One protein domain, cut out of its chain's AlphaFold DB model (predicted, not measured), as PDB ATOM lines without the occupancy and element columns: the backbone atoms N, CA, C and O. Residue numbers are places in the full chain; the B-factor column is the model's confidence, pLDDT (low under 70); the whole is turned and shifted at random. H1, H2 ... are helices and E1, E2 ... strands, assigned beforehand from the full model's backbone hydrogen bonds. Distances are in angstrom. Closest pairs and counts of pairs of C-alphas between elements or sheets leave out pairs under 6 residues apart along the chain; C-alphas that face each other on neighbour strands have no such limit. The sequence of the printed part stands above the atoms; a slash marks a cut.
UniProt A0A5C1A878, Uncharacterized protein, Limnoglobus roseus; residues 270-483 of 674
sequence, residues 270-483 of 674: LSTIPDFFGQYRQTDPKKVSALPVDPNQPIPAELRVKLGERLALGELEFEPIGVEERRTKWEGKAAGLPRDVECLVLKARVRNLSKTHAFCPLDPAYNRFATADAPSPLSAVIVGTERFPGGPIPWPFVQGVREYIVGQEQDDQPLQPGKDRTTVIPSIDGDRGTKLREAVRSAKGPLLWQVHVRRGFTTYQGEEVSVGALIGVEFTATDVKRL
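Overview. This is residues 270 to 483 of the 674 residues of an uncharacterized protein of Limnoglobus roseus (UniProt A0A5C1A878). Two strongly twisted five-strand sheets stand face to face as a sandwich, their strands crossed, with helix H2 covering one end between them and the turn of the long E8 and E9 hairpin at the other end. The small helix H1 sits near the middle, and three long stretches with no named element, residues 270 to 303, 368 to 379 and 390 to 419, link or lead into the strands. The 214 printed residues, under half of them in named elements, run E1 E2 E3 E4 H1 E5 E6 E7 H2 E8 E9 E10; the class is mostly strand. One sheet is mixed, in the order E1 E9 E8 E5 E6; the other, E2 E3 E4 E7 E10, is branched. The whole is compact, with a radius of gyration of the C-alphas of 16.4 A and spans of 49 by 41 by 34 A.

Arrangement. E1, residues 304 to 306, is an edge strand parallel to E9, residues 463 to 475, with N 305 and O 472 3.0 A apart. E8, residues 447 to 460, forms a hairpin with E9, with N 451 and O 471 at 2.9 A. E5, residues 380 to 383, is antiparallel to E8, with N 382 and O 448 at 2.8 A, and forms a hairpin with E6, residues 386 to 389, with N 381 and O 388 at 2.9 A. In the branched sheet E2, residues 311 to 313, E3, residues 316 to 331, and E4, residues 340 to 352, form a meander, each strand the antiparallel neighbour of the one before; N 311 and O 318 are 2.8 A apart, N 324 and O 345 2.8 A. E10, residues 480 to 482, is parallel to E3, with N 481 and O 323 at 2.9 A; E2 and E10 lie on one side of E3, E4 on the other side. E7, residues 420 to 427, is antiparallel to E4, with N 423 and O 348 at 2.9 A. The facing parts of the sheets are 9.5 A centre to centre, with strands at 57 degrees. H2, residues 434 to 442, is on both sheets, at heights of 9.5 A and 9.2 A; its O i to N i+4 pairs are within hydrogen-bond range. H1, residues 364 to 367, too short for such a pair, only grazes the first sheet; the C-alphas of Tyr 366 and His 452, its closest to E8, are 5.9 A apart.

Along the chain. E1 begins at C-alpha 304, (7.607, 32.372, 3.621). E3 measures 27.0 A and bends by 112 degrees at residue 327; E4 measures 31.3 A, E7 22.4 A, E8 33.7 A and E9 37.3 A. E10 ends at C-alpha 482, (19.409, 26.018, -16.284).

Size, cuts and confidence. The C-alphas of Ser 442 and Gly 462, the two farthest apart, are 49.0 A apart. The printed part has no cut; the links E4 to H1, H1 to E5 and E6 to E7 are long. Confidence is under 70 at residues 281 to 290 and 333 to 337.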
ATOM      1  N   LEU A 270      -3.968  36.341   3.977       95.31
ATOM      2  CA  LEU A 270      -3.293  35.542   2.942       95.31
ATOM      3  C   LEU A 270      -3.177  34.039   3.263       95.31
ATOM      4  O   LEU A 270      -2.857  33.265   2.372       95.31
ATOM      5  N   SER A 271      -3.408  33.612   4.505       94.56
ATOM      6  CA  SER A 271      -3.377  32.203   4.927       94.56
ATOM      7  C   SER A 271      -4.754  31.534   4.932       94.56
ATOM      8  O   SER A 271      -4.833  30.320   5.102       94.56
ATOM      9  N   THR A 272      -5.832  32.305   4.780       93.69
ATOM     10  CA  THR A 272      -7.226  31.835   4.786       93.69
ATOM     11  C   THR A 272      -7.988  32.515   3.656       93.69
ATOM     12  O   THR A 272      -8.990  33.195   3.882       93.69
ATOM     13  N   ILE A 273      -7.471  32.380   2.435       94.12
ATOM     14  CA  ILE A 273      -8.106  32.906   1.228       94.12
ATOM     15  C   ILE A 273      -9.242  31.939   0.871       94.12
ATOM     16  O   ILE A 273      -8.955  30.816   0.469       94.12
ATOM     17  N   PRO A 274     -10.523  32.296   1.027       91.12
ATOM     18  CA  PRO A 274     -11.628  31.411   0.655       91.12
ATOM     19  C   PRO A 274     -11.582  30.985  -0.825       91.12
ATOM     20  O   PRO A 274     -11.376  31.800  -1.728       91.12
ATOM     21  N   ASP A 275     -11.785  29.689  -1.066       88.81
ATOM     22  CA  ASP A 275     -11.631  29.024  -2.365       88.81
ATOM     23  C   ASP A 275     -12.862  29.212  -3.274       88.81
ATOM     24  O   ASP A 275     -13.649  28.302  -3.522       88.81
ATOM     25  N   PHE A 276     -13.042  30.436  -3.771       84.12
ATOM     26  CA  PHE A 276     -14.172  30.812  -4.637       84.12
ATOM     27  C   PHE A 276     -14.009  30.470  -6.118       84.12
ATOM     28  O   PHE A 276     -14.918  30.710  -6.913       84.12
ATOM     29  N   PHE A 277     -12.820  30.039  -6.527       78.25
ATOM     30  CA  PHE A 277     -12.409  30.095  -7.922       78.25
ATOM     31  C   PHE A 277     -11.469  28.939  -8.228       78.25
ATOM     32  O   PHE A 277     -10.345  28.899  -7.737       78.25
ATOM     33  N   GLY A 278     -11.925  28.000  -9.047       79.94
ATOM     34  CA  GLY A 278     -11.197  26.768  -9.307       79.94
ATOM     35  C   GLY A 278     -11.989  25.798 -10.167       79.94
ATOM     36  O   GLY A 278     -13.195  25.967 -10.354       79.94
ATOM     37  N   GLN A 279     -11.296  24.792 -10.691       79.44
ATOM     38  CA  GLN A 279     -11.905  23.661 -11.389       79.44
ATOM     39  C   GLN A 279     -12.486  22.632 -10.407       79.44
ATOM     40  O   GLN A 279     -13.504  22.008 -10.706       79.44
ATOM     41  N   TYR A 280     -11.838  22.422  -9.257       80.19
ATOM     42  CA  TYR A 280     -12.215  21.350  -8.331       80.19
ATOM     43  C   TYR A 280     -13.308  21.788  -7.358       80.19
ATOM     44  O   TYR A 280     -13.313  22.925  -6.890       80.19
ATOM     45  N   ARG A 281     -14.225  20.850  -7.077       66.38
ATOM     46  CA  ARG A 281     -15.515  21.042  -6.395       66.38
ATOM     47  C   ARG A 281     -15.433  22.081  -5.274       66.38
ATOM     48  O   ARG A 281     -14.829  21.838  -4.233       66.38
ATOM     49  N   GLN A 282     -16.060  23.227  -5.518       62.19
ATOM     50  CA  GLN A 282     -16.243  24.272  -4.521       62.19
ATOM     51  C   GLN A 282     -17.132  23.717  -3.402       62.19
ATOM     52  O   GLN A 282     -18.103  23.008  -3.684       62.19
ATOM     53  N   THR A 283     -16.818  24.040  -2.145       54.75
ATOM     54  CA  THR A 283     -17.814  23.965  -1.068       54.75
ATOM     55  C   THR A 283     -19.025  24.795  -1.499       54.75
ATOM     56  O   THR A 283     -18.826  25.851  -2.105       54.75
ATOM     57  N   ASP A 284     -20.254  24.324  -1.248       57.38
ATOM     58  CA  ASP A 284     -21.461  24.946  -1.813       57.38
ATOM     59  C   ASP A 284     -21.452  26.476  -1.633       57.38
ATOM     60  O   ASP A 284     -21.216  26.955  -0.520       57.38
ATOM     61  N   PRO A 285     -21.692  27.269  -2.699       51.41
ATOM     62  CA  PRO A 285     -21.368  28.696  -2.737       51.41
ATOM     63  C   PRO A 285     -22.384  29.570  -1.979       51.41
ATOM     64  O   PRO A 285     -22.871  30.587  -2.489       51.41
ATOM     65  N   LYS A 286     -22.689  29.223  -0.721       58.19
ATOM     66  CA  LYS A 286     -23.413  30.047   0.256       58.19
ATOM     67  C   LYS A 286     -22.577  31.262   0.682       58.19
ATOM     68  O   LYS A 286     -22.209  31.430   1.836       58.19
ATOM     69  N   LYS A 287     -22.335  32.161  -0.271       54.34
ATOM     70  CA  LYS A 287     -22.035  33.588  -0.079       54.34
ATOM     71  C   LYS A 287     -21.036  33.954   1.031       54.34
ATOM     72  O   LYS A 287     -21.172  35.036   1.607       54.34
ATOM     73  N   VAL A 288     -19.977  33.175   1.260       58.34
ATOM     74  CA  VAL A 288     -18.771  33.805   1.812       58.34
ATOM     75  C   VAL A 288     -18.361  34.852   0.765       58.34
ATOM     76  O   VAL A 288     -18.348  34.576  -0.437       58.34
ATOM     77  N   SER A 289     -18.189  36.111   1.160       62.28
ATOM     78  CA  SER A 289     -17.898  37.168   0.189       62.28
ATOM     79  C   SER A 289     -16.455  37.061  -0.280       62.28
ATOM     80  O   SER A 289     -15.571  36.897   0.558       62.28
ATOM     81  N   ALA A 290     -16.222  37.236  -1.584       69.06
ATOM     82  CA  ALA A 290     -14.892  37.433  -2.159       69.06
ATOM     83  C   ALA A 290     -14.124  38.486  -1.350       69.06
ATOM     84  O   ALA A 290     -14.395  39.681  -1.477       69.06
ATOM     85  N   LEU A 291     -13.207  38.036  -0.488       75.31
ATOM     86  CA  LEU A 291     -12.305  38.919   0.235       75.31
ATOM     87  C   LEU A 291     -11.335  39.489  -0.804       75.31
ATOM     88  O   LEU A 291     -10.628  38.707  -1.445       75.31
ATOM     89  N   PRO A 292     -11.313  40.815  -1.028       86.06
ATOM     90  CA  PRO A 292     -10.401  41.411  -1.988       86.06
ATOM     91  C   PRO A 292      -8.978  41.324  -1.429       86.06
ATOM     92  O   PRO A 292      -8.578  42.118  -0.581       86.06
ATOM     93  N   VAL A 293      -8.229  40.327  -1.891       91.44
ATOM     94  CA  VAL A 293      -6.799  40.186  -1.612       91.44
ATOM     95  C   VAL A 293      -6.035  41.076  -2.587       91.44
ATOM     96  O   VAL A 293      -6.155  40.898  -3.799       91.44
ATOM     97  N   ASP A 294      -5.248  42.024  -2.074       93.56
ATOM     98  CA  ASP A 294      -4.319  42.791  -2.908       93.56
ATOM     99  C   ASP A 294      -3.158  41.872  -3.339       93.56
ATOM    100  O   ASP A 294      -2.414  41.394  -2.475       93.56
ATOM    101  N   PRO A 295      -2.962  41.610  -4.646       92.50
ATOM    102  CA  PRO A 295      -1.864  40.772  -5.130       92.50
ATOM    103  C   PRO A 295      -0.468  41.326  -4.792       92.50
ATOM    104  O   PRO A 295       0.508  40.574  -4.822       92.50
ATOM    105  N   ASN A 296      -0.361  42.620  -4.474       94.88
ATOM    106  CA  ASN A 296       0.887  43.285  -4.100       94.88
ATOM    107  C   ASN A 296       1.109  43.332  -2.578       94.88
ATOM    108  O   ASN A 296       2.122  43.874  -2.129       94.88
ATOM    109  N   GLN A 297       0.193  42.776  -1.773       95.25
ATOM    110  CA  GLN A 297       0.361  42.718  -0.324       95.25
ATOM    111  C   GLN A 297       1.641  41.931   0.024       95.25
ATOM    112  O   GLN A 297       1.820  40.806  -0.457       95.25
ATOM    113  N   PRO A 298       2.540  42.471   0.871       96.25
ATOM    114  CA  PRO A 298       3.744  41.755   1.265       96.25
ATOM    115  C   PRO A 298       3.374  40.480   2.029       96.25
ATOM    116  O   PRO A 298       2.645  40.522   3.021       96.25
ATOM    117  N   ILE A 299       3.913  39.345   1.583       97.19
ATOM    118  CA  ILE A 299       3.701  38.055   2.247       97.19
ATOM    119  C   ILE A 299       4.367  38.106   3.638       97.19
ATOM    120  O   ILE A 299       5.555  38.457   3.713       97.19
ATOM    121  N   PRO A 300       3.647  37.787   4.733       97.19
ATOM    122  CA  PRO A 300       4.203  37.786   6.084       97.19
ATOM    123  C   PRO A 300       5.247  36.676   6.230       97.19
ATOM    124  O   PRO A 300       5.154  35.648   5.566       97.19
ATOM    125  N   ALA A 301       6.227  36.860   7.118       97.12
ATOM    126  CA  ALA A 301       7.341  35.919   7.277       97.12
ATOM    127  C   ALA A 301       6.897  34.477   7.610       97.12
ATOM    128  O   ALA A 301       7.543  33.532   7.182       97.12
ATOM    129  N   GLU A 302       5.765  34.307   8.302       96.50
ATOM    130  CA  GLU A 302       5.172  32.998   8.629       96.50
ATOM    131  C   GLU A 302       4.619  32.221   7.418       96.50
ATOM    132  O   GLU A 302       4.390  31.022   7.520       96.50
ATOM    133  N   LEU A 303       4.409  32.887   6.275       97.69
ATOM    134  CA  LEU A 303       4.011  32.272   5.003       97.69
ATOM    135  C   LEU A 303       5.170  32.233   3.996       97.69
ATOM    136  O   LEU A 303       4.944  32.006   2.803       97.69
ATOM    137  N   ARG A 304       6.406  32.480   4.450       98.31
ATOM    138  CA  ARG A 304       7.607  32.372   3.621       98.31
ATOM    139  C   ARG A 304       8.405  31.124   3.948       98.31
ATOM    140  O   ARG A 304       8.425  30.665   5.084       98.31
ATOM    141  N   VAL A 305       9.060  30.587   2.928       98.25
ATOM    142  CA  VAL A 305       9.840  29.349   3.007       98.25
ATOM    143  C   VAL A 305      10.981  29.410   1.999       98.25
ATOM    144  O   VAL A 305      10.787  29.886   0.879       98.25
ATOM    145  N   LYS A 306      12.180  28.960   2.370       98.50
ATOM    146  CA  LYS A 306      13.309  28.882   1.431       98.50
ATOM    147  C   LYS A 306      13.328  27.541   0.710       98.50
ATOM    148  O   LYS A 306      12.702  26.572   1.138       98.50
ATOM    149  N   LEU A 307      14.088  27.470  -0.378       98.50
ATOM    150  CA  LEU A 307      14.348  26.207  -1.068       98.50
ATOM    151  C   LEU A 307      14.947  25.163  -0.103       98.50
ATOM    152  O   LEU A 307      15.940  25.426   0.571       98.50
ATOM    153  N   GLY A 308      14.331  23.981  -0.046       97.94
ATOM    154  CA  GLY A 308      14.682  22.871   0.844       97.94
ATOM    155  C   GLY A 308      14.035  22.900   2.236       97.94
ATOM    156  O   GLY A 308      14.111  21.900   2.948       97.94
ATOM    157  N   GLU A 309      13.384  23.996   2.634       98.44
ATOM    158  CA  GLU A 309      12.647  24.086   3.903       98.44
ATOM    159  C   GLU A 309      11.201  23.575   3.753       98.44
ATOM    160  O   GLU A 309      10.673  23.450   2.648       98.44
ATOM    161  N   ARG A 310      10.537  23.268   4.874       98.38
ATOM    162  CA  ARG A 310       9.142  22.797   4.903       98.38
ATOM    163  C   ARG A 310       8.240  23.814   5.579       98.38
ATOM    164  O   ARG A 310       8.555  24.286   6.669       98.38
ATOM    165  N   LEU A 311       7.090  24.080   4.970       97.94
ATOM    166  CA  LEU A 311       6.070  24.989   5.477       97.94
ATOM    167  C   LEU A 311       4.746  24.245   5.670       97.94
ATOM    168  O   LEU A 311       4.173  23.722   4.715       97.94
ATOM    169  N   ALA A 312       4.261  24.203   6.911       97.88
ATOM    170  CA  ALA A 312       2.963  23.627   7.250       97.88
ATOM    171  C   ALA A 312       1.866  24.703   7.194       97.88
ATOM    172  O   ALA A 312       1.946  25.738   7.851       97.88
ATOM    173  N   LEU A 313       0.826  24.434   6.413       96.50
ATOM    174  CA  LEU A 313      -0.287  25.322   6.097       96.50
ATOM    175  C   LEU A 313      -1.581  24.573   6.423       96.50
ATOM    176  O   LEU A 313      -2.214  24.005   5.542       96.50
ATOM    177  N   GLY A 314      -1.971  24.510   7.697       95.62
ATOM    178  CA  GLY A 314      -3.119  23.693   8.110       95.62
ATOM    179  C   GLY A 314      -2.912  22.217   7.773       95.62
ATOM    180  O   GLY A 314      -2.104  21.553   8.416       95.62
ATOM    181  N   GLU A 315      -3.633  21.725   6.768       97.19
ATOM    182  CA  GLU A 315      -3.608  20.326   6.336       97.19
ATOM    183  C   GLU A 315      -2.719  20.088   5.101       97.19
ATOM    184  O   GLU A 315      -2.714  18.989   4.549       97.19
ATOM    185  N   LEU A 316      -1.937  21.081   4.669       98.06
ATOM    186  CA  LEU A 316      -0.910  20.929   3.635       98.06
ATOM    187  C   LEU A 316       0.498  21.139   4.213       98.06
ATOM    188  O   LEU A 316       0.759  22.144   4.863       98.06
ATOM    189  N   GLU A 317       1.434  20.242   3.911       98.31
ATOM    190  CA  GLU A 317       2.882  20.468   4.042       98.31
ATOM    191  C   GLU A 317       3.452  20.764   2.644       98.31
ATOM    192  O   GLU A 317       3.242  19.995   1.702       98.31
ATOM    193  N   PHE A 318       4.139  21.899   2.496       98.44
ATOM    194  CA  PHE A 318       4.725  22.377   1.240       98.44
ATOM    195  C   PHE A 318       6.250  22.504   1.372       98.44
ATOM    196  O   PHE A 318       6.745  23.138   2.303       98.44
ATOM    197  N   GLU A 319       6.994  21.929   0.430       98.50
ATOM    198  CA  GLU A 319       8.462  21.890   0.411       98.50
ATOM    199  C   GLU A 319       8.972  22.260  -0.995       98.50
ATOM    200  O   GLU A 319       8.921  21.425  -1.905       98.50
ATOM    201  N   PRO A 320       9.439  23.499  -1.238       98.62
ATOM    202  CA  PRO A 320      10.007  23.875  -2.526       98.62
ATOM    203  C   PRO A 320      11.400  23.251  -2.685       98.62
ATOM    204  O   PRO A 320      12.332  23.573  -1.959       98.62
ATOM    205  N   ILE A 321      11.557  22.358  -3.660       98.56
ATOM    206  CA  ILE A 321      12.782  21.571  -3.884       98.56
ATOM    207  C   ILE A 321      13.842  22.395  -4.631       98.56
ATOM    208  O   ILE A 321      15.043  22.223  -4.420       98.56
ATOM    209  N   GLY A 322      13.415  23.268  -5.544       98.19
ATOM    210  CA  GLY A 322      14.321  24.093  -6.339       98.19
ATOM    211  C   GLY A 322      13.638  24.778  -7.516       98.19
ATOM    212  O   GLY A 322      12.510  24.443  -7.876       98.19
ATOM    213  N   VAL A 323      14.348  25.722  -8.131       98.25
ATOM    214  CA  VAL A 323      13.882  26.469  -9.305       98.25
ATOM    215  C   VAL A 323      14.704  26.081 -10.531       98.25
ATOM    216  O   VAL A 323      15.928  25.967 -10.467       98.25
ATOM    217  N   GLU A 324      14.030  25.884 -11.660       97.38
ATOM    218  CA  GLU A 324      14.640  25.500 -12.930       97.38
ATOM    219  C   GLU A 324      14.199  26.439 -14.058       97.38
ATOM    220  O   GLU A 324      13.015  26.718 -14.223       97.38
ATOM    221  N   GLU A 325      15.144  26.903 -14.873       96.44
ATOM    222  CA  GLU A 325      14.844  27.476 -16.183       96.44
ATOM    223  C   GLU A 325      14.870  26.332 -17.201       96.44
ATOM    224  O   GLU A 325      15.916  25.701 -17.389       96.44
ATOM    225  N   ARG A 326      13.728  26.030 -17.834       94.75
ATOM    226  CA  ARG A 326      13.628  24.938 -18.814       94.75
ATOM    227  C   ARG A 326      12.628  25.244 -19.926       94.75
ATOM    228  O   ARG A 326      11.647  25.962 -19.733       94.75
ATOM    229  N   ARG A 327      12.841  24.619 -21.083       92.88
ATOM    230  CA  ARG A 327      11.854  24.544 -22.164       92.88
ATOM    231  C   ARG A 327      10.911  23.379 -21.872       92.88
ATOM    232  O   ARG A 327      11.350  22.234 -21.831       92.88
ATOM    233  N   THR A 328       9.646  23.674 -21.590       89.88
ATOM    234  CA  THR A 328       8.650  22.678 -21.185       89.88
ATOM    235  C   THR A 328       7.640  22.439 -22.298       89.88
ATOM    236  O   THR A 328       7.231  23.376 -22.984       89.88
ATOM    237  N   LYS A 329       7.215  21.185 -22.453       87.75
ATOM    238  CA  LYS A 329       6.121  20.819 -23.353       87.75
ATOM    239  C   LYS A 329       4.780  21.012 -22.665       87.75
ATOM    240  O   LYS A 329       4.657  20.769 -21.461       87.75
ATOM    241  N   TRP A 330       3.809  21.451 -23.453       84.94
ATOM    242  CA  TRP A 330       2.395  21.427 -23.113       84.94
ATOM    243  C   TRP A 330       1.781  20.152 -23.678       84.94
ATOM    244  O   TRP A 330       1.985  19.837 -24.854       84.94
ATOM    245  N   GLU A 331       1.003  19.458 -22.858       82.25
ATOM    246  CA  GLU A 331       0.253  18.276 -23.259       82.25
ATOM    247  C   GLU A 331      -1.239  18.537 -23.020       82.25
ATOM    248  O   GLU A 331      -1.697  18.810 -21.910       82.25
ATOM    249  N   GLY A 332      -2.004  18.524 -24.112       74.44
ATOM    250  CA  GLY A 332      -3.430  18.835 -24.128       74.44
ATOM    251  C   GLY A 332      -4.046  18.377 -25.444       74.44
ATOM    252  O   GLY A 332      -3.484  18.605 -26.511       74.44
ATOM    253  N   LYS A 333      -5.196  17.694 -25.391       64.88
ATOM    254  CA  LYS A 333      -5.785  17.042 -26.579       64.88
ATOM    255  C   LYS A 333      -6.471  18.005 -27.564       64.88
ATOM    256  O   LYS A 333      -6.774  17.585 -28.674       64.88
ATOM    257  N   ALA A 334      -6.745  19.254 -27.171       64.00
ATOM    258  CA  ALA A 334      -7.568  20.190 -27.949       64.00
ATOM    259  C   ALA A 334      -6.774  21.240 -28.750       64.00
ATOM    260  O   ALA A 334      -7.232  21.665 -29.808       64.00
ATOM    261  N   ALA A 335      -5.592  21.662 -28.287       54.31
ATOM    262  CA  ALA A 335      -4.895  22.846 -28.809       54.31
ATOM    263  C   ALA A 335      -3.828  22.576 -29.890       54.31
ATOM    264  O   ALA A 335      -2.897  23.366 -30.072       54.31
ATOM    265  N   GLY A 336      -3.983  21.496 -30.659       65.50
ATOM    266  CA  GLY A 336      -3.110  21.187 -31.793       65.50
ATOM    267  C   GLY A 336      -1.682  20.807 -31.386       65.50
ATOM    268  O   GLY A 336      -1.475  20.102 -30.402       65.50
ATOM    269  N   LEU A 337      -0.698  21.212 -32.195       60.06
ATOM    270  CA  LEU A 337       0.704  20.805 -32.032       60.06
ATOM    271  C   LEU A 337       1.262  21.186 -30.646       60.06
ATOM    272  O   LEU A 337       1.033  22.315 -30.199       60.06
ATOM    273  N   PRO A 338       2.041  20.295 -29.995       71.94
ATOM    274  CA  PRO A 338       2.628  20.565 -28.688       71.94
ATOM    275  C   PRO A 338       3.490  21.826 -28.752       71.94
ATOM    276  O   PRO A 338       4.406  21.936 -29.571       71.94
ATOM    277  N   ARG A 339       3.182  22.784 -27.878       83.31
ATOM    278  CA  ARG A 339       3.933  24.033 -27.771       83.31
ATOM    279  C   ARG A 339       5.064  23.839 -26.778       83.31
ATOM    280  O   ARG A 339       4.831  23.548 -25.605       83.31
ATOM    281  N   ASP A 340       6.286  24.022 -27.255       87.56
ATOM    282  CA  ASP A 340       7.421  24.207 -26.370       87.56
ATOM    283  C   ASP A 340       7.422  25.657 -25.868       87.56
ATOM    284  O   ASP A 340       7.565  26.586 -26.666       87.56
ATOM    285  N   VAL A 341       7.320  25.861 -24.557       89.25
ATOM    286  CA  VAL A 341       7.426  27.193 -23.945       89.25
ATOM    287  C   VAL A 341       8.610  27.217 -22.990       89.25
ATOM    288  O   VAL A 341       8.789  26.322 -22.166       89.25
ATOM    289  N   GLU A 342       9.447  28.243 -23.110       92.62
ATOM    290  CA  GLU A 342      10.549  28.479 -22.182       92.62
ATOM    291  C   GLU A 342      10.031  29.234 -20.957       92.62
ATOM    292  O   GLU A 342       9.630  30.396 -21.046       92.62
ATOM    293  N   CYS A 343      10.029  28.559 -19.813       95.12
ATOM    294  CA  CYS A 343       9.434  29.050 -18.578       95.12
ATOM    295  C   CYS A 343      10.381  28.875 -17.391       95.12
ATOM    296  O   CYS A 343      11.261  28.006 -17.387       95.12
ATOM    297  N   LEU A 344      10.157  29.676 -16.352       97.31
ATOM    298  CA  LEU A 344      10.708  29.388 -15.036       97.31
ATOM    299  C   LEU A 344       9.803  28.344 -14.370       97.31
ATOM    300  O   LEU A 344       8.582  28.433 -14.481       97.31
ATOM    301  N   VAL A 345      10.372  27.357 -13.685       97.44
ATOM    302  CA  VAL A 345       9.623  26.256 -13.069       97.44
ATOM    303  C   VAL A 345      10.077  26.044 -11.634       97.44
ATOM    304  O   VAL A 345      11.230  25.700 -11.386       97.44
ATOM    305  N   LEU A 346       9.158  26.199 -10.687       98.31
ATOM    306  CA  LEU A 346       9.362  25.803  -9.299       98.31
ATOM    307  C   LEU A 346       9.003  24.322  -9.154       98.31
ATOM    308  O   LEU A 346       7.863  23.932  -9.399       98.31
ATOM    309  N   LYS A 347       9.960  23.493  -8.739       98.19
ATOM    310  CA  LYS A 347       9.694  22.126  -8.278       98.19
ATOM    311  C   LYS A 347       9.325  22.171  -6.805       98.19
ATOM    312  O   LYS A 347      10.093  22.701  -6.003       98.19
ATOM    313  N   ALA A 348       8.198  21.577  -6.442       98.44
ATOM    314  CA  ALA A 348       7.757  21.477  -5.057       98.44
ATOM    315  C   ALA A 348       7.258  20.068  -4.748       98.44
ATOM    316  O   ALA A 348       6.624  19.420  -5.583       98.44
ATOM    317  N   ARG A 349       7.513  19.605  -3.527       98.50
ATOM    318  CA  ARG A 349       6.786  18.487  -2.940       98.50
ATOM    319  C   ARG A 349       5.642  19.041  -2.104       98.50
ATOM    320  O   ARG A 349       5.836  19.933  -1.282       98.50
ATOM    321  N   VAL A 350       4.459  18.490  -2.320       98.38
ATOM    322  CA  VAL A 350       3.252  18.794  -1.555       98.38
ATOM    323  C   VAL A 350       2.771  17.524  -0.876       98.38
ATOM    324  O   VAL A 350       2.779  16.456  -1.489       98.38
ATOM    325  N   ARG A 351       2.367  17.622   0.388       98.50
ATOM    326  CA  ARG A 351       1.893  16.490   1.184       98.50
ATOM    327  C   ARG A 351       0.605  16.845   1.903       98.50
ATOM    328  O   ARG A 351       0.542  17.850   2.606       98.50
ATOM    329  N   ASN A 352      -0.406  15.997   1.751       98.25
ATOM    330  CA  ASN A 352      -1.654  16.125   2.488       98.25
ATOM    331  C   ASN A 352      -1.440  15.611   3.925       98.25
ATOM    332  O   ASN A 352      -1.129  14.438   4.133       98.25
ATOM    333  N   LEU A 353      -1.577  16.499   4.910       98.19
ATOM    334  CA  LEU A 353      -1.544  16.205   6.346       98.19
ATOM    335  C   LEU A 353      -2.932  15.896   6.928       98.19
ATOM    336  O   LEU A 353      -3.016  15.465   8.081       98.19
ATOM    337  N   SER A 354      -4.008  16.102   6.162       97.00
ATOM    338  CA  SER A 354      -5.349  15.685   6.564       97.00
ATOM    339  C   SER A 354      -5.390  14.183   6.826       97.00
ATOM    340  O   SER A 354      -4.682  13.385   6.202       97.00
ATOM    341  N   LYS A 355      -6.257  13.800   7.763       97.12
ATOM    342  CA  LYS A 355      -6.531  12.406   8.124       97.12
ATOM    343  C   LYS A 355      -7.759  11.845   7.410       97.12
ATOM    344  O   LYS A 355      -7.898  10.630   7.344       97.12
ATOM    345  N   THR A 356      -8.660  12.709   6.939       96.00
ATOM    346  CA  THR A 356     -10.039  12.326   6.592       96.00
ATOM    347  C   THR A 356     -10.388  12.548   5.128       96.00
ATOM    348  O   THR A 356     -11.173  11.774   4.587       96.00
ATOM    349  N   HIS A 357      -9.818  13.560   4.470       94.88
ATOM    350  CA  HIS A 357     -10.231  13.943   3.122       94.88
ATOM    351  C   HIS A 357      -9.053  14.128   2.155       94.88
ATOM    352  O   HIS A 357      -7.945  14.524   2.521       94.88
ATOM    353  N   ALA A 358      -9.319  13.851   0.881       95.75
ATOM    354  CA  ALA A 358      -8.418  14.151  -0.223       95.75
ATOM    355  C   ALA A 358      -8.800  15.493  -0.861       95.75
ATOM    356  O   ALA A 358      -9.984  15.790  -1.017       95.75
ATOM    357  N   PHE A 359      -7.813  16.286  -1.273       95.69
ATOM    358  CA  PHE A 359      -8.028  17.552  -1.982       95.69
ATOM    359  C   PHE A 359      -6.934  17.782  -3.029       95.69
ATOM    360  O   PHE A 359      -5.889  17.139  -2.979       95.69
ATOM    361  N   CYS A 360      -7.153  18.682  -3.988       95.94
ATOM    362  CA  CYS A 360      -6.140  19.069  -4.976       95.94
ATOM    363  C   CYS A 360      -5.384  20.311  -4.464       95.94
ATOM    364  O   CYS A 360      -5.977  21.390  -4.460       95.94
ATOM    365  N   PRO A 361      -4.107  20.222  -4.026       96.75
ATOM    366  CA  PRO A 361      -3.390  21.378  -3.472       96.75
ATOM    367  C   PRO A 361      -3.125  22.485  -4.496       96.75
ATOM    368  O   PRO A 361      -2.996  23.650  -4.129       96.75
ATOM    369  N   LEU A 362      -3.045  22.127  -5.779       95.94
ATOM    370  CA  LEU A 362      -2.875  23.050  -6.895       95.94
ATOM    371  C   LEU A 362      -4.101  22.975  -7.805       95.94
ATOM    372  O   LEU A 362      -4.451  21.903  -8.293       95.94
ATOM    373  N   ASP A 363      -4.725  24.122  -8.052       94.19
ATOM    374  CA  ASP A 363      -5.784  24.278  -9.049       94.19
ATOM    375  C   ASP A 363      -5.206  25.006 -10.277       94.19
ATOM    376  O   ASP A 363      -4.539  26.031 -10.096       94.19
ATOM    377  N   PRO A 364      -5.445  24.549 -11.524       93.75
ATOM    378  CA  PRO A 364      -5.018  25.271 -12.724       93.75
ATOM    379  C   PRO A 364      -5.450  26.742 -12.737       93.75
ATOM    380  O   PRO A 364      -4.713  27.601 -13.219       93.75
ATOM    381  N   ALA A 365      -6.597  27.057 -12.129       94.25
ATOM    382  CA  ALA A 365      -7.089  28.419 -11.983       94.25
ATOM    383  C   ALA A 365      -6.121  29.332 -11.206       94.25
ATOM    384  O   ALA A 365      -6.073  30.535 -11.465       94.25
ATOM    385  N   TYR A 366      -5.334  28.793 -10.269       95.44
ATOM    386  CA  TYR A 366      -4.395  29.554  -9.434       95.44
ATOM    387  C   TYR A 366      -3.097  29.924 -10.154       95.44
ATOM    388  O   TYR A 366      -2.448  30.897  -9.766       95.44
ATOM    389  N   ASN A 367      -2.729  29.165 -11.186       94.62
ATOM    390  CA  ASN A 367      -1.516  29.359 -11.981       94.62
ATOM    391  C   ASN A 367      -1.828  29.535 -13.479       94.62
ATOM    392  O   ASN A 367      -1.046  29.160 -14.353       94.62
ATOM    393  N   ARG A 368      -3.008  30.094 -13.757       94.69
ATOM    394  CA  ARG A 368      -3.479  30.417 -15.102       94.69
ATOM    395  C   ARG A 368      -2.657  31.529 -15.754       94.69
ATOM    396  O   ARG A 368      -2.007  32.316 -15.063       94.69
ATOM    397  N   PHE A 369      -2.786  31.640 -17.067       93.56
ATOM    398  CA  PHE A 369      -2.315  32.774 -17.847       93.56
ATOM    399  C   PHE A 369      -3.048  34.061 -17.457       93.56
ATOM    400  O   PHE A 369      -4.267  34.069 -17.255       93.56
ATOM    401  N   ALA A 370      -2.302  35.158 -17.334       93.75
ATOM    402  CA  ALA A 370      -2.860  36.468 -17.032       93.75
ATOM    403  C   ALA A 370      -3.427  37.109 -18.310       93.75
ATOM    404  O   ALA A 370      -2.680  37.541 -19.183       93.75
ATOM    405  N   THR A 371      -4.754  37.182 -18.416       92.38
ATOM    406  CA  THR A 371      -5.453  37.900 -19.492       92.38
ATOM    407  C   THR A 371      -5.847  39.310 -19.045       92.38
ATOM    408  O   THR A 371      -5.993  39.568 -17.852       92.38
ATOM    409  N   ALA A 372      -6.036  40.230 -19.996       91.62
ATOM    410  CA  ALA A 372      -6.451  41.604 -19.695       91.62
ATOM    411  C   ALA A 372      -7.877  41.690 -19.113       91.62
ATOM    412  O   ALA A 372      -8.162  42.571 -18.306       91.62
ATOM    413  N   ASP A 373      -8.756  40.759 -19.497       92.06
ATOM    414  CA  ASP A 373     -10.177  40.752 -19.124       92.06
ATOM    415  C   ASP A 373     -10.467  40.070 -17.772       92.06
ATOM    416  O   ASP A 373     -11.597  40.115 -17.283       92.06
ATOM    417  N   ALA A 374      -9.473  39.414 -17.164       90.31
ATOM    418  CA  ALA A 374      -9.620  38.697 -15.900       90.31
ATOM    419  C   ALA A 374      -8.750  39.320 -14.795       90.31
ATOM    420  O   ALA A 374      -7.681  39.861 -15.074       90.31
ATOM    421  N   PRO A 375      -9.133  39.189 -13.509       91.50
ATOM    422  CA  PRO A 375      -8.243  39.533 -12.407       91.50
ATOM    423  C   PRO A 375      -6.903  38.802 -12.544       91.50
ATOM    424  O   PRO A 375      -6.876  37.614 -12.879       91.50
ATOM    425  N   SER A 376      -5.798  39.486 -12.246       93.25
ATOM    426  CA  SER A 376      -4.467  38.872 -12.227       93.25
ATOM    427  C   SER A 376      -4.450  37.671 -11.261       93.25
ATOM    428  O   SER A 376      -4.990  37.784 -10.156       93.25
ATOM    429  N   PRO A 377      -3.873  36.512 -11.631       95.19
ATOM    430  CA  PRO A 377      -3.684  35.410 -10.690       95.19
ATOM    431  C   PRO A 377      -2.815  35.854  -9.504       95.19
ATOM    432  O   PRO A 377      -1.917  36.687  -9.650       95.19
ATOM    433  N   LEU A 378      -3.086  35.303  -8.316       96.31
ATOM    434  CA  LEU A 378      -2.316  35.618  -7.106       96.31
ATOM    435  C   LEU A 378      -0.900  35.029  -7.163       96.31
ATOM    436  O   LEU A 378       0.038  35.680  -6.708       96.31
ATOM    437  N   SER A 379      -0.739  33.847  -7.768       97.12
ATOM    438  CA  SER A 379       0.581  33.268  -8.034       97.12
ATOM    439  C   SER A 379       1.366  34.163  -8.995       97.12
ATOM    440  O   SER A 379       0.832  34.569 -10.026       97.12
ATOM    441  N   ALA A 380       2.614  34.484  -8.665       97.69
ATOM    442  CA  ALA A 380       3.479  35.367  -9.446       97.69
ATOM    443  C   ALA A 380       4.946  35.237  -9.018       97.69
ATOM    444  O   ALA A 380       5.228  34.951  -7.857       97.69
ATOM    445  N   VAL A 381       5.885  35.544  -9.908       98.19
ATOM    446  CA  VAL A 381       7.287  35.780  -9.526       98.19
ATOM    447  C   VAL A 381       7.497  37.278  -9.320       98.19
ATOM    448  O   VAL A 381       7.138  38.077 -10.184       98.19
ATOM    449  N   ILE A 382       8.074  37.671  -8.186       98.12
ATOM    450  CA  ILE A 382       8.440  39.058  -7.880       98.12
ATOM    451  C   ILE A 382       9.957  39.215  -7.998       98.12
ATOM    452  O   ILE A 382      10.725  38.499  -7.349       98.12
ATOM    453  N   VAL A 383      10.372  40.184  -8.814       97.94
ATOM    454  CA  VAL A 383      11.769  40.558  -9.057       97.94
ATOM    455  C   VAL A 383      11.935  42.041  -8.727       97.94
ATOM    456  O   VAL A 383      11.629  42.920  -9.534       97.94
ATOM    457  N   GLY A 384      12.394  42.339  -7.510       96.31
ATOM    458  CA  GLY A 384      12.466  43.716  -7.016       96.31
ATOM    459  C   GLY A 384      11.074  44.349  -6.926       96.31
ATOM    460  O   GLY A 384      10.290  43.985  -6.054       96.31
ATOM    461  N   THR A 385      10.774  45.293  -7.821       96.38
ATOM    462  CA  THR A 385       9.452  45.936  -7.945       96.38
ATOM    463  C   THR A 385       8.600  45.382  -9.089       96.38
ATOM    464  O   THR A 385       7.434  45.756  -9.197       96.38
ATOM    465  N   GLU A 386       9.147  44.531  -9.962       97.19
ATOM    466  CA  GLU A 386       8.378  43.912 -11.046       97.19
ATOM    467  C   GLU A 386       7.670  42.641 -10.563       97.19
ATOM    468  O   GLU A 386       8.240  41.838  -9.819       97.19
ATOM    469  N   ARG A 387       6.425  42.445 -11.009       97.00
ATOM    470  CA  ARG A 387       5.597  41.270 -10.716       97.00
ATOM    471  C   ARG A 387       5.205  40.596 -12.026       97.00
ATOM    472  O   ARG A 387       4.595  41.232 -12.881       97.00
ATOM    473  N   PHE A 388       5.518  39.311 -12.149       97.31
ATOM    474  CA  PHE A 388       5.238  38.468 -13.311       97.31
ATOM    475  C   PHE A 388       4.136  37.464 -12.946       97.31
ATOM    476  O   PHE A 388       4.426  36.465 -12.280       97.31
ATOM    477  N   PRO A 389       2.861  37.760 -13.255       96.56
ATOM    478  CA  PRO A 389       1.733  36.995 -12.744       96.56
ATOM    479  C   PRO A 389       1.446  35.722 -13.537       96.56
ATOM    480  O   PRO A 389       1.313  35.741 -14.758       96.56
ATOM    481  N   GLY A 390       1.190  34.648 -12.797       93.19
ATOM    482  CA  GLY A 390       0.615  33.420 -13.315       93.19
ATOM    483  C   GLY A 390       1.598  32.511 -14.034       93.19
ATOM    484  O   GLY A 390       2.822  32.591 -13.880       93.19
ATOM    485  N   GLY A 391       1.003  31.617 -14.812       94.44
ATOM    486  CA  GLY A 391       1.689  30.594 -15.573       94.44
ATOM    487  C   GLY A 391       1.167  30.483 -17.004       94.44
ATOM    488  O   GLY A 391       0.266  31.209 -17.405       94.44
ATOM    489  N   PRO A 392       1.729  29.569 -17.798       92.81
ATOM    490  CA  PRO A 392       1.323  29.319 -19.183       92.81
ATOM    491  C   PRO A 392      -0.138  28.895 -19.383       92.81
ATOM    492  O   PRO A 392      -0.679  29.094 -20.463       92.81
ATOM    493  N   ILE A 393      -0.764  28.273 -18.382       91.44
ATOM    494  CA  ILE A 393      -1.963  27.451 -18.579       91.44
ATOM    495  C   ILE A 393      -3.183  28.332 -18.909       91.44
ATOM    496  O   ILE A 393      -3.576  29.146 -18.067       91.44
ATOM    497  N   PRO A 394      -3.840  28.183 -20.073       91.12
ATOM    498  CA  PRO A 394      -5.077  28.897 -20.352       91.12
ATOM    499  C   PRO A 394      -6.195  28.373 -19.444       91.12
ATOM    500  O   PRO A 394      -6.418  27.168 -19.334       91.12
ATOM    501  N   TRP A 395      -6.916  29.282 -18.787       91.25
ATOM    502  CA  TRP A 395      -8.057  28.939 -17.941       91.25
ATOM    503  C   TRP A 395      -9.153  30.010 -18.073       91.25
ATOM    504  O   TRP A 395      -8.824  31.197 -17.988       91.25
ATOM    505  N   PRO A 396     -10.441  29.643 -18.219       91.88
ATOM    506  CA  PRO A 396     -10.979  28.278 -18.233       91.88
ATOM    507  C   PRO A 396     -10.590  27.495 -19.495       91.88
ATOM    508  O   PRO A 396     -10.321  28.074 -20.544       91.88
ATOM    509  N   PHE A 397     -10.557  26.165 -19.385       88.62
ATOM    510  CA  PHE A 397     -10.171  25.288 -20.490       88.62
ATOM    511  C   PHE A 397     -11.204  25.298 -21.621       88.62
ATOM    512  O   PHE A 397     -12.391  25.031 -21.409       88.62
ATOM    513  N   VAL A 398     -10.738  25.539 -22.847       84.25
ATOM    514  CA  VAL A 398     -11.566  25.448 -24.053       84.25
ATOM    515  C   VAL A 398     -11.998  23.989 -24.255       84.25
ATOM    516  O   VAL A 398     -11.196  23.069 -24.118       84.25
ATOM    517  N   GLN A 399     -13.287  23.770 -24.540       84.50
ATOM    518  CA  GLN A 399     -13.889  22.435 -24.732       84.50
ATOM    519  C   GLN A 399     -13.741  21.468 -23.531       84.50
ATOM    520  O   GLN A 399     -13.955  20.269 -23.679       84.50
ATOM    521  N   GLY A 400     -13.392  21.964 -22.335       81.81
ATOM    522  CA  GLY A 400     -13.224  21.136 -21.133       81.81
ATOM    523  C   GLY A 400     -12.004  20.205 -21.151       81.81
ATOM    524  O   GLY A 400     -11.819  19.422 -20.220       81.81
ATOM    525  N   VAL A 401     -11.150  20.289 -22.176       84.62
ATOM    526  CA  VAL A 401      -9.914  19.508 -22.251       84.62
ATOM    527  C   VAL A 401      -8.848  20.196 -21.406       84.62
ATOM    528  O   VAL A 401      -8.354  21.262 -21.763       84.62
ATOM    529  N   ARG A 402      -8.492  19.573 -20.278       85.62
ATOM    530  CA  ARG A 402      -7.408  20.037 -19.407       85.62
ATOM    531  C   ARG A 402      -6.082  20.008 -20.168       85.62
ATOM    532  O   ARG A 402      -5.695  18.970 -20.708       85.62
ATOM    533  N   GLU A 403      -5.394  21.139 -20.170       88.25
ATOM    534  CA  GLU A 403      -3.999  21.246 -20.589       88.25
ATOM    535  C   GLU A 403      -3.115  21.196 -19.346       88.25
ATOM    536  O   GLU A 403      -3.434  21.811 -18.323       88.25
ATOM    537  N   TYR A 404      -2.014  20.458 -19.425       90.38
ATOM    538  CA  TYR A 404      -1.029  20.364 -18.356       90.38
ATOM    539  C   TYR A 404       0.388  20.481 -18.909       90.38
ATOM    540  O   TYR A 404       0.654  20.337 -20.104       90.38
ATOM    541  N   ILE A 405       1.311  20.769 -18.003       91.69
ATOM    542  CA  ILE A 405       2.740  20.775 -18.276       91.69
ATOM    543  C   ILE A 405       3.371  19.518 -17.702       91.69
ATOM    544  O   ILE A 405       2.970  19.060 -16.637       91.69
ATOM    545  N   VAL A 406       4.378  18.988 -18.397       91.44
ATOM    546  CA  VAL A 406       5.118  17.791 -17.970       91.44
ATOM    547  C   VAL A 406       5.603  17.940 -16.516       91.44
ATOM    548  O   VAL A 406       6.403  18.833 -16.209       91.44
ATOM    549  N   GLY A 407       5.124  17.083 -15.616       92.44
ATOM    550  CA  GLY A 407       5.248  17.173 -14.156       92.44
ATOM    551  C   GLY A 407       3.978  17.610 -13.398       92.44
ATOM    552  O   GLY A 407       4.038  17.721 -12.174       92.44
ATOM    553  N   GLN A 408       2.864  17.893 -14.086       94.94
ATOM    554  CA  GLN A 408       1.537  18.221 -13.521       94.94
ATOM    555  C   GLN A 408       0.448  17.195 -13.897       94.94
ATOM    556  O   GLN A 408      -0.748  17.429 -13.689       94.94
ATOM    557  N   GLU A 409       0.838  16.048 -14.456       92.12
ATOM    558  CA  GLU A 409      -0.061  14.993 -14.947       92.12
ATOM    559  C   GLU A 409      -0.963  14.444 -13.835       92.12
ATOM    560  O   GLU A 409      -2.075  14.006 -14.096       92.12
ATOM    561  N   GLN A 410      -0.481  14.483 -12.590       94.88
ATOM    562  CA  GLN A 410      -1.196  14.016 -11.399       94.88
ATOM    563  C   GLN A 410      -1.922  15.143 -10.650       94.88
ATOM    564  O   GLN A 410      -2.503  14.892  -9.594       94.88
ATOM    565  N   ASP A 411      -1.871  16.394 -11.131       94.06
ATOM    566  CA  ASP A 411      -2.411  17.515 -10.356       94.06
ATOM    567  C   ASP A 411      -3.947  17.553 -10.295       94.06
ATOM    568  O   ASP A 411      -4.487  18.167  -9.375       94.06
ATOM    569  N   ASP A 412      -4.637  16.862 -11.210       91.50
ATOM    570  CA  ASP A 412      -6.095  16.670 -11.193       91.50
ATOM    571  C   ASP A 412      -6.584  15.576 -10.250       91.50
ATOM    572  O   ASP A 412      -7.761  15.570  -9.884       91.50
ATOM    573  N   GLN A 413      -5.702  14.679  -9.824       94.88
ATOM    574  CA  GLN A 413      -6.033  13.646  -8.857       94.88
ATOM    575  C   GLN A 413      -5.998  14.258  -7.447       94.88
ATOM    576  O   GLN A 413      -4.986  14.861  -7.069       94.88
ATOM    577  N   PRO A 414      -7.062  14.112  -6.634       96.00
ATOM    578  CA  PRO A 414      -7.034  14.532  -5.239       96.00
ATOM    579  C   PRO A 414      -5.909  13.823  -4.479       96.00
ATOM    580  O   PRO A 414      -5.818  12.593  -4.473       96.00
ATOM    581  N   LEU A 415      -5.051  14.601  -3.819       97.12
ATOM    582  CA  LEU A 415      -3.962  14.083  -3.005       97.12
ATOM    583  C   LEU A 415      -4.556  13.438  -1.750       97.12
ATOM    584  O   LEU A 415      -5.168  14.114  -0.923       97.12
ATOM    585  N   GLN A 416      -4.409  12.121  -1.632       97.81
ATOM    586  CA  GLN A 416      -5.006  11.329  -0.554       97.81
ATOM    587  C   GLN A 416      -4.384  11.651   0.823       97.81
ATOM    588  O   GLN A 416      -3.202  12.004   0.872       97.81
ATOM    589  N   PRO A 417      -5.130  11.487   1.935       98.12
ATOM    590  CA  PRO A 417      -4.622  11.622   3.302       98.12
ATOM    591  C   PRO A 417      -3.237  10.995   3.522       98.12
ATOM    592  O   PRO A 417      -2.981   9.846   3.151       98.12
ATOM    593  N   GLY A 418      -2.321  11.765   4.110       98.06
ATOM    594  CA  GLY A 418      -0.946  11.359   4.417       98.06
ATOM    595  C   GLY A 418       0.020  11.241   3.227       98.06
ATOM    596  O   GLY A 418       1.230  11.133   3.465       98.06
ATOM    597  N   LYS A 419      -0.467  11.252   1.975       98.44
ATOM    598  CA  LYS A 419       0.355  11.097   0.762       98.44
ATOM    599  C   LYS A 419       1.056  12.390   0.367       98.44
ATOM    600  O   LYS A 419       0.510  13.484   0.507       98.44
ATOM    601  N   ASP A 420       2.250  12.235  -0.191       98.25
ATOM    602  CA  ASP A 420       3.011  13.271  -0.872       98.25
ATOM    603  C   ASP A 420       3.032  13.062  -2.394       98.25
ATOM    604  O   ASP A 420       2.947  11.940  -2.894       98.25
ATOM    605  N   ARG A 421       3.144  14.164  -3.142       97.81
ATOM    606  CA  ARG A 421       3.484  14.166  -4.571       97.81
ATOM    607  C   ARG A 421       4.492  15.266  -4.873       97.81
ATOM    608  O   ARG A 421       4.478  16.323  -4.244       97.81
ATOM    609  N   THR A 422       5.355  15.027  -5.855       98.00
ATOM    610  CA  THR A 422       6.176  16.090  -6.449       98.00
ATOM    611  C   THR A 422       5.423  16.666  -7.639       98.00
ATOM    612  O   THR A 422       4.891  15.913  -8.447       98.00
ATOM    613  N   THR A 423       5.371  17.989  -7.732       97.62
ATOM    614  CA  THR A 423       4.689  18.743  -8.790       97.62
ATOM    615  C   THR A 423       5.581  19.896  -9.261       97.62
ATOM    616  O   THR A 423       6.596  20.234  -8.633       97.62
ATOM    617  N   VAL A 424       5.228  20.483 -10.401       97.06
ATOM    618  CA  VAL A 424       5.888  21.647 -10.986       97.06
ATOM    619  C   VAL A 424       4.918  22.821 -11.078       97.06
ATOM    620  O   VAL A 424       3.770  22.668 -11.478       97.06
ATOM    621  N   ILE A 425       5.387  24.019 -10.739       97.44
ATOM    622  CA  ILE A 425       4.624  25.268 -10.823       97.44
ATOM    623  C   ILE A 425       5.350  26.171 -11.834       97.44
ATOM    624  O   ILE A 425       6.381  26.761 -11.500       97.44
ATOM    625  N   PRO A 426       4.894  26.225 -13.098       96.88
ATOM    626  CA  PRO A 426       5.524  27.023 -14.147       96.88
ATOM    627  C   PRO A 426       5.058  28.486 -14.115       96.88
ATOM    628  O   PRO A 426       3.867  28.743 -13.980       96.88
ATOM    629  N   SER A 427       5.964  29.440 -14.329       97.00
ATOM    630  CA  SER A 427       5.645  30.862 -14.517       97.00
ATOM    631  C   SER A 427       6.267  31.410 -15.804       97.00
ATOM    632  O   SER A 427       7.372  31.012 -16.199       97.00
ATOM    633  N   ILE A 428       5.534  32.301 -16.477       95.38
ATOM    634  CA  ILE A 428       5.951  32.994 -17.703       95.38
ATOM    635  C   ILE A 428       5.525  34.464 -17.673       95.38
ATOM    636  O   ILE A 428       4.716  34.878 -16.850       95.38
ATOM    637  N   ASP A 429       6.061  35.224 -18.621       92.31
ATOM    638  CA  ASP A 429       5.625  36.573 -18.970       92.31
ATOM    639  C   ASP A 429       5.280  36.603 -20.466       92.31
ATOM    640  O   ASP A 429       6.132  36.275 -21.306       92.31
ATOM    641  N   GLY A 430       4.023  36.923 -20.781       85.56
ATOM    642  CA  GLY A 430       3.451  36.821 -22.126       85.56
ATOM    643  C   GLY A 430       3.686  35.453 -22.781       85.56
ATOM    644  O   GLY A 430       3.893  34.449 -22.107       85.56
ATOM    645  N   ASP A 431       3.709  35.411 -24.113       75.62
ATOM    646  CA  ASP A 431       3.795  34.151 -24.871       75.62
ATOM    647  C   ASP A 431       5.172  33.455 -24.825       75.62
ATOM    648  O   ASP A 431       5.291  32.290 -25.207       75.62
ATOM    649  N   ARG A 432       6.245  34.164 -24.436       80.38
ATOM    650  CA  ARG A 432       7.643  33.690 -24.592       80.38
ATOM    651  C   ARG A 432       8.470  33.630 -23.306       80.38
ATOM    652  O   ARG A 432       9.595  33.123 -23.340       80.38
ATOM    653  N   GLY A 433       7.980  34.194 -22.201       84.19
ATOM    654  CA  GLY A 433       8.677  34.190 -20.910       84.19
ATOM    655  C   GLY A 433      10.073  34.821 -20.918       84.19
ATOM    656  O   GLY A 433      10.868  34.535 -20.026       84.19
ATOM    657  N   THR A 434      10.432  35.627 -21.923       92.38
ATOM    658  CA  THR A 434      11.791  36.172 -22.077       92.38
ATOM    659  C   THR A 434      12.107  37.207 -21.005       92.38
ATOM    660  O   THR A 434      13.120  37.066 -20.322       92.38
ATOM    661  N   LYS A 435      11.219  38.189 -20.799       95.62
ATOM    662  CA  LYS A 435      11.425  39.275 -19.831       95.62
ATOM    663  C   LYS A 435      11.536  38.754 -18.392       95.62
ATOM    664  O   LYS A 435      12.492  39.114 -17.716       95.62
ATOM    665  N   LEU A 436      10.650  37.852 -17.950       96.56
ATOM    666  CA  LEU A 436      10.764  37.194 -16.635       96.56
ATOM    667  C   LEU A 436      12.154  36.567 -16.431       96.56
ATOM    668  O   LEU A 436      12.786  36.766 -15.395       96.56
ATOM    669  N   ARG A 437      12.655  35.819 -17.420       95.94
ATOM    670  CA  ARG A 437      13.948  35.127 -17.308       95.94
ATOM    671  C   ARG A 437      15.117  36.109 -17.318       95.94
ATOM    672  O   ARG A 437      16.060  35.924 -16.557       95.94
ATOM    673  N   GLU A 438      15.055  37.168 -18.116       96.62
ATOM    674  CA  GLU A 438      16.051  38.246 -18.112       96.62
ATOM    675  C   GLU A 438      16.068  39.022 -16.783       96.62
ATOM    676  O   GLU A 438      17.141  39.245 -16.216       96.62
ATOM    677  N   ALA A 439      14.898  39.335 -16.221       97.44
ATOM    678  CA  ALA A 439      14.759  39.953 -14.905       97.44
ATOM    679  C   ALA A 439      15.347  39.055 -13.799       97.44
ATOM    680  O   ALA A 439      16.191  39.495 -13.022       97.44
ATOM    681  N   VAL A 440      14.993  37.766 -13.776       97.69
ATOM    682  CA  VAL A 440      15.538  36.783 -12.817       97.69
ATOM    683  C   VAL A 440      17.056  36.614 -12.959       97.69
ATOM    684  O   VAL A 440      17.750  36.499 -11.954       97.69
ATOM    685  N   ARG A 441      17.599  36.636 -14.184       97.19
ATOM    686  CA  ARG A 441      19.050  36.526 -14.443       97.19
ATOM    687  C   ARG A 441      19.838  37.786 -14.069       97.19
ATOM    688  O   ARG A 441      21.021  37.670 -13.760       97.19
ATOM    689  N   SER A 442      19.222  38.966 -14.140       97.56
ATOM    690  CA  SER A 442      19.850  40.262 -13.823       97.56
ATOM    691  C   SER A 442      19.657  40.697 -12.364       97.56
ATOM    692  O   SER A 442      20.345  41.607 -11.892       97.56
ATOM    693  N   ALA A 443      18.764  40.031 -11.629       97.94
ATOM    694  CA  ALA A 443      18.500  40.294 -10.224       97.94
ATOM    695  C   ALA A 443      19.725  40.034  -9.331       97.94
ATOM    696  O   ALA A 443      20.290  38.944  -9.304       97.94
ATOM    697  N   LYS A 444      20.089  41.046  -8.533       97.31
ATOM    698  CA  LYS A 444      21.164  40.978  -7.523       97.31
ATOM    699  C   LYS A 444      20.662  40.704  -6.099       97.31
ATOM    700  O   LYS A 444      21.471  40.583  -5.187       97.31
ATOM    701  N   GLY A 445      19.345  40.697  -5.897       96.25
ATOM    702  CA  GLY A 445      18.700  40.567  -4.589       96.25
ATOM    703  C   GLY A 445      17.909  39.264  -4.439       96.25
ATOM    704  O   GLY A 445      17.856  38.468  -5.380       96.25
ATOM    705  N   PRO A 446      17.271  39.053  -3.275       97.69
ATOM    706  CA  PRO A 446      16.339  37.949  -3.087       97.69
ATOM    707  C   PRO A 446      15.141  38.084  -4.035       97.69
ATOM    708  O   PRO A 446      14.622  39.179  -4.268       97.69
ATOM    709  N   LEU A 447      14.709  36.946  -4.559       98.31
ATOM    710  CA  LEU A 447      13.537  36.761  -5.401       98.31
ATOM    711  C   LEU A 447      12.440  36.086  -4.578       98.31
ATOM    712  O   LEU A 447      12.730  35.267  -3.702       98.31
ATOM    713  N   LEU A 448      11.182  36.416  -4.868       98.31
ATOM    714  CA  LEU A 448      10.033  35.854  -4.157       98.31
ATOM    715  C   LEU A 448       9.043  35.249  -5.150       98.31
ATOM    716  O   LEU A 448       8.466  35.959  -5.970       98.31
ATOM    717  N   TRP A 449       8.813  33.943  -5.054       98.56
ATOM    718  CA  TRP A 449       7.755  33.269  -5.802       98.56
ATOM    719  C   TRP A 449       6.488  33.213  -4.949       98.56
ATOM    720  O   TRP A 449       6.407  32.442  -3.996       98.56
ATOM    721  N   GLN A 450       5.489  34.021  -5.289       98.25
ATOM    722  CA  GLN A 450       4.148  33.900  -4.727       98.25
ATOM    723  C   GLN A 450       3.464  32.671  -5.346       98.25
ATOM    724  O   GLN A 450       3.310  32.606  -6.567       98.25
ATOM    725  N   VAL A 451       3.036  31.703  -4.539       97.94
ATOM    726  CA  VAL A 451       2.278  30.525  -4.995       97.94
ATOM    727  C   VAL A 451       0.963  30.469  -4.233       97.94
ATOM    728  O   VAL A 451       0.959  30.488  -3.004       97.94
ATOM    729  N   HIS A 452      -0.158  30.402  -4.946       97.62
ATOM    730  CA  HIS A 452      -1.464  30.167  -4.339       97.62
ATOM    731  C   HIS A 452      -1.762  28.659  -4.325       97.62
ATOM    732  O   HIS A 452      -1.702  28.011  -5.371       97.62
ATOM    733  N   VAL A 453      -2.052  28.100  -3.147       97.44
ATOM    734  CA  VAL A 453      -2.267  26.657  -2.911       97.44
ATOM    735  C   VAL A 453      -3.522  26.426  -2.064       97.44
ATOM    736  O   VAL A 453      -3.809  27.246  -1.197       97.44
ATOM    737  N   ARG A 454      -4.250  25.316  -2.249       96.56
ATOM    738  CA  ARG A 454      -5.296  24.866  -1.301       96.56
ATOM    739  C   ARG A 454      -4.635  24.261  -0.069       96.56
ATOM    740  O   ARG A 454      -3.724  23.451  -0.214       96.56
ATOM    741  N   ARG A 455      -5.092  24.630   1.128       96.12
ATOM    742  CA  ARG A 455      -4.462  24.259   2.413       96.12
ATOM    743  C   ARG A 455      -5.291  23.290   3.276       96.12
ATOM    744  O   ARG A 455      -4.992  23.126   4.460       96.12
ATOM    745  N   GLY A 456      -6.336  22.702   2.693       93.56
ATOM    746  CA  GLY A 456      -7.370  21.934   3.390       93.56
ATOM    747  C   GLY A 456      -8.610  22.773   3.706       93.56
ATOM    748  O   GLY A 456      -8.879  23.780   3.041       93.56
ATOM    749  N   PHE A 457      -9.355  22.358   4.727       91.69
ATOM    750  CA  PHE A 457     -10.582  23.027   5.161       91.69
ATOM    751  C   PHE A 457     -10.339  23.862   6.423       91.69
ATOM    752  O   PHE A 457      -9.420  23.624   7.207       91.69
ATOM    753  N   THR A 458     -11.183  24.867   6.637       90.75
ATOM    754  CA  THR A 458     -11.280  25.582   7.912       90.75
ATOM    755  C   THR A 458     -12.741  25.759   8.287       90.75
ATOM    756  O   THR A 458     -13.590  25.977   7.422       90.75
ATOM    757  N   THR A 459     -13.046  25.724   9.581       89.31
ATOM    758  CA  THR A 459     -14.379  26.084  10.065       89.31
ATOM    759  C   THR A 459     -14.566  27.597   9.952       89.31
ATOM    760  O   THR A 459     -13.812  28.367  10.549       89.31
ATOM    761  N   TYR A 460     -15.577  28.035   9.206       83.88
ATOM    762  CA  TYR A 460     -15.997  29.431   9.101       83.88
ATOM    763  C   TYR A 460     -17.496  29.519   9.396       83.88
ATOM    764  O   TYR A 460     -18.306  28.891   8.727       83.88
ATOM    765  N   GLN A 461     -17.871  30.269  10.438       85.12
ATOM    766  CA  GLN A 461     -19.261  30.376  10.923       85.12
ATOM    767  C   GLN A 461     -19.941  29.022  11.247       85.12
ATOM    768  O   GLN A 461     -21.163  28.927  11.254       85.12
ATOM    769  N   GLY A 462     -19.154  27.984  11.551       86.50
ATOM    770  CA  GLY A 462     -19.644  26.632  11.845       86.50
ATOM    771  C   GLY A 462     -19.751  25.704  10.630       86.50
ATOM    772  O   GLY A 462     -19.890  24.502  10.825       86.50
ATOM    773  N   GLU A 463     -19.622  26.212   9.400       85.94
ATOM    774  CA  GLU A 463     -19.513  25.391   8.184       85.94
ATOM    775  C   GLU A 463     -18.022  25.121   7.862       85.94
ATOM    776  O   GLU A 463     -17.161  25.975   8.089       85.94
ATOM    777  N   GLU A 464     -17.686  23.931   7.353       86.56
ATOM    778  CA  GLU A 464     -16.335  23.625   6.852       86.56
ATOM    779  C   GLU A 464     -16.171  24.158   5.426       86.56
ATOM    780  O   GLU A 464     -16.898  23.755   4.520       86.56
ATOM    781  N   VAL A 465     -15.202  25.048   5.206       88.94
ATOM    782  CA  VAL A 465     -14.980  25.718   3.917       88.94
ATOM    783  C   VAL A 465     -13.564  25.444   3.415       88.94
ATOM    784  O   VAL A 465     -12.597  25.592   4.166       88.94
ATOM    785  N   SER A 466     -13.436  25.067   2.137       91.12
ATOM    786  CA  SER A 466     -12.139  24.960   1.455       91.12
ATOM    787  C   SER A 466     -11.443  26.324   1.452       91.12
ATOM    788  O   SER A 466     -12.031  27.339   1.061       91.12
ATOM    789  N   VAL A 467     -10.184  26.361   1.884       93.81
ATOM    790  CA  VAL A 467      -9.374  27.583   1.885       93.81
ATOM    791  C   VAL A 467      -8.054  27.381   1.157       93.81
ATOM    792  O   VAL A 467      -7.384  26.353   1.267       93.81
ATOM    793  N   GLY A 468      -7.667  28.416   0.426       95.69
ATOM    794  CA  GLY A 468      -6.333  28.627  -0.092       95.69
ATOM    795  C   GLY A 468      -5.439  29.427   0.856       95.69
ATOM    796  O   GLY A 468      -5.889  30.081   1.801       95.69
ATOM    797  N   ALA A 469      -4.144  29.387   0.570       97.06
ATOM    798  CA  ALA A 469      -3.125  30.245   1.148       97.06
ATOM    799  C   ALA A 469      -2.166  30.728   0.051       97.06
ATOM    800  O   ALA A 469      -1.865  29.998  -0.894       97.06
ATOM    801  N   LEU A 470      -1.678  31.959   0.190       97.62
ATOM    802  CA  LEU A 470      -0.621  32.531  -0.636       97.62
ATOM    803  C   LEU A 470       0.709  32.427   0.116       97.62
ATOM    804  O   LEU A 470       0.915  33.114   1.117       97.62
ATOM    805  N   ILE A 471       1.602  31.576  -0.379       98.12
ATOM    806  CA  ILE A 471       2.949  31.389   0.171       98.12
ATOM    807  C   ILE A 471       3.999  32.114  -0.660       98.12
ATOM    808  O   ILE A 471       3.813  32.326  -1.856       98.12
ATOM    809  N   GLY A 472       5.104  32.486  -0.021       98.31
ATOM    810  CA  GLY A 472       6.251  33.123  -0.658       98.31
ATOM    811  C   GLY A 472       7.485  32.232  -0.595       98.31
ATOM    812  O   GLY A 472       8.083  32.093   0.468       98.31
ATOM    813  N   VAL A 473       7.895  31.653  -1.721       98.56
ATOM    814  CA  VAL A 473       9.159  30.913  -1.796       98.56
ATOM    815  C   VAL A 473      10.301  31.896  -2.027       98.56
ATOM    816  O   VAL A 473      10.339  32.564  -3.061       98.56
ATOM    817  N   GLU A 474      11.218  31.998  -1.068       98.50
ATOM    818  CA  GLU A 474      12.417  32.833  -1.174       98.50
ATOM    819  C   GLU A 474      13.538  32.060  -1.889       98.50
ATOM    820  O   GLU A 474      13.889  30.942  -1.501       98.50
ATOM    821  N   PHE A 475      14.094  32.658  -2.946       98.50
ATOM    822  CA  PHE A 475      15.205  32.107  -3.730       98.50
ATOM    823  C   PHE A 475      16.089  33.224  -4.302       98.50
ATOM    824  O   PHE A 475      15.796  34.410  -4.162       98.50
ATOM    825  N   THR A 476      17.191  32.862  -4.950       98.44
ATOM    826  CA  THR A 476      18.142  33.786  -5.580       98.44
ATOM    827  C   THR A 476      18.407  33.401  -7.035       98.44
ATOM    828  O   THR A 476      18.138  32.277  -7.459       98.44
ATOM    829  N   ALA A 477      18.985  34.317  -7.818       97.75
ATOM    830  CA  ALA A 477      19.366  34.046  -9.209       97.75
ATOM    831  C   ALA A 477      20.368  32.876  -9.355       97.75
ATOM    832  O   ALA A 477      20.395  32.217 -10.395       97.75
ATOM    833  N   THR A 478      21.166  32.595  -8.317       97.62
ATOM    834  CA  THR A 478      22.111  31.466  -8.260       97.62
ATOM    835  C   THR A 478      21.447  30.111  -8.014       97.62
ATOM    836  O   THR A 478      22.018  29.092  -8.394       97.62
ATOM    837  N   ASP A 479      20.235  30.080  -7.452       98.00
ATOM    838  CA  ASP A 479      19.500  28.832  -7.201       98.00
ATOM    839  C   ASP A 479      18.802  28.283  -8.460       98.00
ATOM    840  O   ASP A 479      18.344  27.137  -8.484       98.00
ATOM    841  N   VAL A 480      18.710  29.101  -9.516       97.88
ATOM    842  CA  VAL A 480      18.011  28.780 -10.767       97.88
ATOM    843  C   VAL A 480      18.866  27.861 -11.641       97.88
ATOM    844  O   VAL A 480      19.769  28.299 -12.360       97.88
ATOM    845  N   LYS A 481      18.543  26.565 -11.633       97.12
ATOM    846  CA  LYS A 481      19.207  25.562 -12.478       97.12
ATOM    847  C   LYS A 481      18.761  25.719 -13.927       97.12
ATOM    848  O   LYS A 481      17.578  25.617 -14.229       97.12
ATOM    849  N   ARG A 482      19.702  25.925 -14.846       95.19
ATOM    850  CA  ARG A 482      19.409  26.018 -16.284       95.19
ATOM    851  C   ARG A 482      19.520  24.628 -16.904       95.19
ATOM    852  O   ARG A 482      20.593  24.023 -16.861       95.19
ATOM    853  N   LEU A 483      18.409  24.116 -17.426       90.94
ATOM    854  CA  LEU A 483      18.358  22.835 -18.127       90.94
ATOM    855  C   LEU A 483      18.324  23.075 -19.635       90.94
ATOM    856  O   LEU A 483      17.595  23.942 -20.119       90.94
TER     857      LEU A 483